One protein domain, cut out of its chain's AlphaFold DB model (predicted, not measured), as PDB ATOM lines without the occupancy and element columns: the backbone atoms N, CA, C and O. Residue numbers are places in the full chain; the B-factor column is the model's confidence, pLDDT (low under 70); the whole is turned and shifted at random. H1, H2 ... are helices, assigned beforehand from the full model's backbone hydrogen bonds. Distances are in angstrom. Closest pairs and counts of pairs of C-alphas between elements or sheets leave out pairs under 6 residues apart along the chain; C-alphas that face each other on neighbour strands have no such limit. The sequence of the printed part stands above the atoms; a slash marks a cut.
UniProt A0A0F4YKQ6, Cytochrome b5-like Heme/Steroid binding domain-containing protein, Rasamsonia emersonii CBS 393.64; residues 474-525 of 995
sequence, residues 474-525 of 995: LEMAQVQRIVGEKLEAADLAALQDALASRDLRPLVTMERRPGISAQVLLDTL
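AT A GLANCE: This is residues 474 to 525 of the 995 residues of the protein "Cytochrome b5-like Heme/Steroid binding domain-containing protein" of Rasamsonia emersonii CBS 393.64 (UniProt A0A0F4YKQ6). Four short helices form a rounded cluster: H2, the longest, and the five-residue H3 lie at opposite ends of its longest axis, with H1 and H4 on opposite sides of the space between them. H1 stands nearly at right angles to H2 and to H4, its last residue, Val 483, coming near the first residue of H4, Ala 518, while H2 and H4 run nearly parallel. The printed part has 52 residues with four named helices in the order H1, H2, H3, H4 and no named strand, and its class is all helix. It is compact, with a radius of gyration of the C-alphas of 9.9 A and spans of 26 by 23 by 20 A.

IN THESE COORDINATES: H2, residues 489 to 499, is 15.4 A long and begins at C-alpha 489 (19.603, -40.626, 20.613). H1, residues 474 to 483, is 14.4 A long, from C-alpha 474 at (4.932, -33.711, 22.932). H4, residues 518 to 524, measures 10.0 A and ends at C-alpha 524 (15.331, -23.971, 35.345). H3, residues 505 to 509, measures 7.7 A.

HOW THE PARTS SIT: H2 and H4 only just touch, with 3 pairs of C-alphas within 8 A; the closest, Leu 499 and Leu 522, are 6.8 A apart. They run the same way at a shallow tilt of 8 degrees. H2 is close to H1 but not clearly touching it; their closest C-alphas, Met 476 and Gln 496, are 7.4 A apart, and the lines are about perpendicular at 75 degrees. H1 and H4 only just touch, with 3 such pairs, the closest being the C-alphas of Val 483 and Ala 518 at 6.3 A; their lines are about perpendicular at 82 degrees. H1 touches H3, closest at the C-alphas of Gln 478 and Leu 507, 7.2 A apart. H3 is apart from H2 and from H4. In H1 and H4 every O i to N i+4 pair is within hydrogen-bond range; in H2 5 of 7 are, and in H3 0 of 1, beside 2 of 2 O i to N i+3 pairs.

THE WHOLE: The C-alphas farthest apart, Ala 490 and Thr 509, are 26.5 A apart. The printed part has no cut. The links H1 to H2 and H2 to H3 are tight, and H3 to H4 is short. Mean pLDDT of the printed part is 82.0; residues 489 to 490 and residue 514 are under 70.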
ATOM      1  N   LEU A 474       5.297 -35.130  22.922       87.56
ATOM      2  CA  LEU A 474       4.932 -33.711  22.932       87.56
ATOM      3  C   LEU A 474       5.885 -32.891  23.803       87.56
ATOM      4  O   LEU A 474       6.402 -31.871  23.348       87.56
ATOM      5  N   GLU A 475       6.162 -33.358  25.020       89.38
ATOM      6  CA  GLU A 475       7.112 -32.719  25.932       89.38
ATOM      7  C   GLU A 475       8.518 -32.717  25.320       89.38
ATOM      8  O   GLU A 475       9.184 -31.683  25.303       89.38
ATOM      9  N   MET A 476       8.938 -33.835  24.718       87.75
ATOM     10  CA  MET A 476      10.235 -33.918  24.038       87.75
ATOM     11  C   MET A 476      10.313 -32.999  22.812       87.75
ATOM     12  O   MET A 476      11.328 -32.336  22.605       87.75
ATOM     13  N   ALA A 477       9.239 -32.878  22.023       86.88
ATOM     14  CA  ALA A 477       9.187 -31.946  20.895       86.88
ATOM     15  C   ALA A 477       9.241 -30.475  21.346       86.88
ATOM     16  O   ALA A 477       9.844 -29.639  20.669       86.88
ATOM     17  N   GLN A 478       8.635 -30.149  22.489       87.62
ATOM     18  CA  GLN A 478       8.722 -28.821  23.094       87.62
ATOM     19  C   GLN A 478      10.158 -28.509  23.534       87.62
ATOM     20  O   GLN A 478      10.677 -27.450  23.187       87.62
ATOM     21  N   VAL A 479      10.823 -29.439  24.228       87.56
ATOM     22  CA  VAL A 479      12.235 -29.307  24.632       87.56
ATOM     23  C   VAL A 479      13.127 -29.075  23.414       87.56
ATOM     24  O   VAL A 479      13.890 -28.111  23.383       87.56
ATOM     25  N   GLN A 480      12.955 -29.889  22.371       85.94
ATOM     26  CA  GLN A 480      13.681 -29.769  21.107       85.94
ATOM     27  C   GLN A 480      13.479 -28.391  20.454       85.94
ATOM     28  O   GLN A 480      14.417 -27.813  19.904       85.94
ATOM     29  N   ARG A 481      12.264 -27.833  20.537       85.19
ATOM     30  CA  ARG A 481      11.955 -26.491  20.025       85.19
ATOM     31  C   ARG A 481      12.626 -25.385  20.840       85.19
ATOM     32  O   ARG A 481      13.061 -24.401  20.245       85.19
ATOM     33  N   ILE A 482      12.684 -25.531  22.165       84.75
ATOM     34  CA  ILE A 482      13.269 -24.542  23.080       84.75
ATOM     35  C   ILE A 482      14.789 -24.488  22.920       84.75
ATOM     36  O   ILE A 482      15.317 -23.400  22.701       84.75
ATOM     37  N   VAL A 483      15.450 -25.649  22.989       82.94
ATOM     38  CA  VAL A 483      16.913 -25.811  22.886       82.94
ATOM     39  C   VAL A 483      17.399 -25.449  21.480       82.94
ATOM     40  O   VAL A 483      18.388 -24.740  21.313       82.94
ATOM     41  N   GLY A 484      16.668 -25.869  20.440       72.75
ATOM     42  CA  GLY A 484      16.958 -25.514  19.048       72.75
ATOM     43  C   GLY A 484      18.149 -26.244  18.412       72.75
ATOM     44  O   GLY A 484      18.344 -26.098  17.206       72.75
ATOM     45  N   GLU A 485      18.897 -27.046  19.174       71.94
ATOM     46  CA  GLU A 485      19.980 -27.926  18.711       71.94
ATOM     47  C   GLU A 485      19.500 -29.372  18.585       71.94
ATOM     48  O   GLU A 485      18.662 -29.820  19.365       71.94
ATOM     49  N   LYS A 486      20.013 -30.118  17.602       70.62
ATOM     50  CA  LYS A 486      19.637 -31.520  17.368       70.62
ATOM     51  C   LYS A 486      20.262 -32.406  18.456       70.62
ATOM     52  O   LYS A 486      21.481 -32.488  18.526       70.62
ATOM     53  N   LEU A 487      19.435 -33.032  19.293       71.00
ATOM     54  CA  LEU A 487      19.885 -33.925  20.366       71.00
ATOM     55  C   LEU A 487      20.133 -35.342  19.824       71.00
ATOM     56  O   LEU A 487      19.344 -35.841  19.017       71.00
ATOM     57  N   GLU A 488      21.209 -35.988  20.273       72.31
ATOM     58  CA  GLU A 488      21.539 -37.370  19.909       72.31
ATOM     59  C   GLU A 488      20.644 -38.385  20.647       72.31
ATOM     60  O   GLU A 488      20.063 -38.109  21.700       72.31
ATOM     61  N   ALA A 489      20.522 -39.601  20.100       67.75
ATOM     62  CA  ALA A 489      19.603 -40.626  20.613       67.75
ATOM     63  C   ALA A 489      19.890 -41.068  22.063       67.75
ATOM     64  O   ALA A 489      18.956 -41.341  22.816       67.75
ATOM     65  N   ALA A 490      21.165 -41.131  22.462       65.31
ATOM     66  CA  ALA A 490      21.559 -41.492  23.826       65.31
ATOM     67  C   ALA A 490      21.204 -40.389  24.842       65.31
ATOM     68  O   ALA A 490      20.715 -40.687  25.933       65.31
ATOM     69  N   ASP A 491      21.360 -39.122  24.449       74.12
ATOM     70  CA  ASP A 491      21.044 -37.962  25.288       74.12
ATOM     71  C   ASP A 491      19.535 -37.810  25.497       74.12
ATOM     72  O   ASP A 491      19.092 -37.389  26.563       74.12
ATOM     73  N   LEU A 492      18.726 -38.213  24.510       77.75
ATOM     74  CA  LEU A 492      17.265 -38.167  24.585       77.75
ATOM     75  C   LEU A 492      16.699 -39.044  25.709       77.75
ATOM     76  O   LEU A 492      15.798 -38.596  26.417       77.75
ATOM     77  N   ALA A 493      17.219 -40.259  25.903       79.75
ATOM     78  CA  ALA A 493      16.735 -41.164  26.949       79.75
ATOM     79  C   ALA A 493      17.097 -40.661  28.357       79.75
ATOM     80  O   ALA A 493      16.245 -40.638  29.248       79.75
ATOM     81  N   ALA A 494      18.338 -40.200  28.544       81.81
ATOM     82  CA  ALA A 494      18.792 -39.617  29.805       81.81
ATOM     83  C   ALA A 494      18.029 -38.323  30.139       81.81
ATOM     84  O   ALA A 494      17.569 -38.132  31.265       81.81
ATOM     85  N   LEU A 495      17.820 -37.461  29.139       85.12
ATOM     86  CA  LEU A 495      17.034 -36.238  29.270       85.12
ATOM     87  C   LEU A 495      15.570 -36.534  29.606       85.12
ATOM     88  O   LEU A 495      14.989 -35.859  30.451       85.12
ATOM     89  N   GLN A 496      14.974 -37.553  28.982       87.62
ATOM     90  CA  GLN A 496      13.604 -37.971  29.266       87.62
ATOM     91  C   GLN A 496      13.449 -38.445  30.719       87.62
ATOM     92  O   GLN A 496      12.489 -38.061  31.392       87.62
ATOM     93  N   ASP A 497      14.399 -39.233  31.228       85.44
ATOM     94  CA  ASP A 497      14.399 -39.670  32.627       85.44
ATOM     95  C   ASP A 497      14.560 -38.484  33.596       85.44
ATOM     96  O   ASP A 497      13.775 -38.343  34.542       85.44
ATOM     97  N   ALA A 498      15.492 -37.571  33.296       86.69
ATOM     98  CA  ALA A 498      15.726 -36.358  34.074       86.69
ATOM     99  C   ALA A 498      14.495 -35.434  34.099       86.69
ATOM    100  O   ALA A 498      14.092 -34.974  35.171       86.69
ATOM    101  N   LEU A 499      13.838 -35.213  32.956       89.94
ATOM    102  CA  LEU A 499      12.602 -34.425  32.846       89.94
ATOM    103  C   LEU A 499      11.457 -35.031  33.657       89.94
ATOM    104  O   LEU A 499      10.646 -34.298  34.220       89.94
ATOM    105  N   ALA A 500      11.396 -36.358  33.774       89.69
ATOM    106  CA  ALA A 500      10.356 -37.012  34.558       89.69
ATOM    107  C   ALA A 500      10.454 -36.691  36.062       89.69
ATOM    108  O   ALA A 500       9.472 -36.871  36.777       89.69
ATOM    109  N   SER A 501      11.594 -36.185  36.545       88.31
ATOM    110  CA  SER A 501      11.763 -35.682  37.920       88.31
ATOM    111  C   SER A 501      11.414 -34.194  38.092       88.31
ATOM    112  O   SER A 501      11.529 -33.655  39.193       88.31
ATOM    113  N   ARG A 502      10.991 -33.507  37.022       86.38
ATOM    114  CA  ARG A 502      10.711 -32.064  37.005       86.38
ATOM    115  C   ARG A 502       9.227 -31.763  36.809       86.38
ATOM    116  O   ARG A 502       8.481 -32.550  36.221       86.38
ATOM    117  N   ASP A 503       8.794 -30.606  37.298       85.88
ATOM    118  CA  ASP A 503       7.484 -30.040  36.989       85.88
ATOM    119  C   ASP A 503       7.519 -29.451  35.577       85.88
ATOM    120  O   ASP A 503       8.221 -28.477  35.312       85.88
ATOM    121  N   LEU A 504       6.770 -30.068  34.663       88.06
ATOM    122  CA  LEU A 504       6.781 -29.715  33.245       88.06
ATOM    123  C   LEU A 504       5.747 -28.650  32.877       88.06
ATOM    124  O   LEU A 504       5.696 -28.232  31.724       88.06
ATOM    125  N   ARG A 505       4.924 -28.172  33.819       85.19
ATOM    126  CA  ARG A 505       3.933 -27.121  33.529       85.19
ATOM    127  C   ARG A 505       4.558 -25.845  32.942       85.19
ATOM    128  O   ARG A 505       3.997 -25.342  31.970       85.19
ATOM    129  N   PRO A 506       5.719 -25.350  33.427       85.88
ATOM    130  CA  PRO A 506       6.380 -24.188  32.829       85.88
ATOM    131  C   PRO A 506       6.816 -24.428  31.380       85.88
ATOM    132  O   PRO A 506       6.772 -23.510  30.566       85.88
ATOM    133  N   LEU A 507       7.183 -25.669  31.037       85.50
ATOM    134  CA  LEU A 507       7.671 -26.044  29.707       85.50
ATOM    135  C   LEU A 507       6.650 -25.726  28.602       85.50
ATOM    136  O   LEU A 507       7.032 -25.347  27.496       85.50
ATOM    137  N   VAL A 508       5.356 -25.857  28.911       82.38
ATOM    138  CA  VAL A 508       4.249 -25.659  27.961       82.38
ATOM    139  C   VAL A 508       4.193 -24.219  27.452       82.38
ATOM    140  O   VAL A 508       3.921 -23.990  26.276       82.38
ATOM    141  N   THR A 509       4.469 -23.248  28.322       81.06
ATOM    142  CA  THR A 509       4.387 -21.812  28.012       81.06
ATOM    143  C   THR A 509       5.738 -21.193  27.666       81.06
ATOM    144  O   THR A 509       5.798 -20.011  27.339       81.06
ATOM    145  N   MET A 510       6.833 -21.951  27.764       82.94
ATOM    146  CA  MET A 510       8.174 -21.435  27.498       82.94
ATOM    147  C   MET A 510       8.400 -21.181  26.007       82.94
ATOM    148  O   MET A 510       8.247 -22.071  25.166       82.94
ATOM    149  N   GLU A 511       8.822 -19.956  25.702       82.69
ATOM    150  CA  GLU A 511       9.233 -19.547  24.364       82.69
ATOM    151  C   GLU A 511      10.619 -20.091  23.994       82.69
ATOM    152  O   GLU A 511      11.419 -20.503  24.841       82.69
ATOM    153  N   ARG A 512      10.912 -20.080  22.691       77.62
ATOM    154  CA  ARG A 512      12.198 -20.520  22.147       77.62
ATOM    155  C   ARG A 512      13.338 -19.665  22.704       77.62
ATOM    156  O   ARG A 512      13.287 -18.442  22.617       77.62
ATOM    157  N   ARG A 513      14.400 -20.309  23.196       74.19
ATOM    158  CA  ARG A 513      15.617 -19.645  23.683       74.19
ATOM    159  C   ARG A 513      16.834 -20.193  22.932       74.19
ATOM    160  O   ARG A 513      17.423 -21.172  23.375       74.19
ATOM    161  N   PRO A 514      17.201 -19.602  21.781       67.06
ATOM    162  CA  PRO A 514      18.316 -20.089  20.974       67.06
ATOM    163  C   PRO A 514      19.618 -20.132  21.792       67.06
ATOM    164  O   PRO A 514      19.989 -19.124  22.390       67.06
ATOM    165  N   GLY A 515      20.300 -21.282  21.814       73.81
ATOM    166  CA  GLY A 515      21.593 -21.459  22.493       73.81
ATOM    167  C   GLY A 515      21.524 -21.875  23.969       73.81
ATOM    168  O   GLY A 515      22.566 -21.953  24.616       73.81
ATOM    169  N   ILE A 516      20.335 -22.149  24.526       82.25
ATOM    170  CA  ILE A 516      20.218 -22.772  25.855       82.25
ATOM    171  C   ILE A 516      20.498 -24.275  25.749       82.25
ATOM    172  O   ILE A 516      19.901 -24.953  24.916       82.25
ATOM    173  N   SER A 517      21.365 -24.824  26.602       85.44
ATOM    174  CA  SER A 517      21.583 -26.275  26.637       85.44
ATOM    175  C   SER A 517      20.416 -26.998  27.320       85.44
ATOM    176  O   SER A 517      19.702 -26.425  28.151       85.44
ATOM    177  N   ALA A 518      20.239 -28.289  27.019       82.88
ATOM    178  CA  ALA A 518      19.229 -29.122  27.678       82.88
ATOM    179  C   ALA A 518      19.417 -29.178  29.207       82.88
ATOM    180  O   ALA A 518      18.433 -29.184  29.946       82.88
ATOM    181  N   GLN A 519      20.667 -29.147  29.682       84.19
ATOM    182  CA  GLN A 519      20.985 -29.123  31.110       84.19
ATOM    183  C   GLN A 519      20.538 -27.815  31.773       84.19
ATOM    184  O   GLN A 519      19.876 -27.847  32.805       84.19
ATOM    185  N   VAL A 520      20.809 -26.664  31.148       85.00
ATOM    186  CA  VAL A 520      20.358 -25.369  31.684       85.00
ATOM    187  C   VAL A 520      18.830 -25.304  31.705       85.00
ATOM    188  O   VAL A 520      18.253 -24.827  32.677       85.00
ATOM    189  N   LEU A 521      18.151 -25.834  30.681       85.94
ATOM    190  CA  LEU A 521      16.692 -25.950  30.698       85.94
ATOM    191  C   LEU A 521      16.205 -26.817  31.870       85.94
ATOM    192  O   LEU A 521      15.326 -26.385  32.615       85.94
ATOM    193  N   LEU A 522      16.783 -28.003  32.069       85.94
ATOM    194  CA  LEU A 522      16.459 -28.875  33.203       85.94
ATOM    195  C   LEU A 522      16.620 -28.166  34.551       85.94
ATOM    196  O   LEU A 522      15.751 -28.296  35.413       85.94
ATOM    197  N   ASP A 523      17.697 -27.401  34.721       82.88
ATOM    198  CA  ASP A 523      17.999 -26.695  35.966       82.88
ATOM    199  C   ASP A 523      17.034 -25.530  36.234       82.88
ATOM    200  O   ASP A 523      16.790 -25.196  37.394       82.88
ATOM    201  N   THR A 524      16.405 -24.971  35.191       84.06
ATOM    202  CA  THR A 524      15.331 -23.971  35.345       84.06
ATOM    203  C   THR A 524      13.977 -24.566  35.732       84.06
ATOM    204  O   THR A 524      13.131 -23.852  36.276       84.06
ATOM    205  N   LEU A 525      13.737 -25.855  35.464       83.38
ATOM    206  CA  LEU A 525      12.467 -26.500  35.794       83.38
ATOM    207  C   LEU A 525      12.433 -26.909  37.279       83.38
ATOM    208  O   LEU A 525      13.378 -27.545  37.763       83.38
TER     209      LEU A 525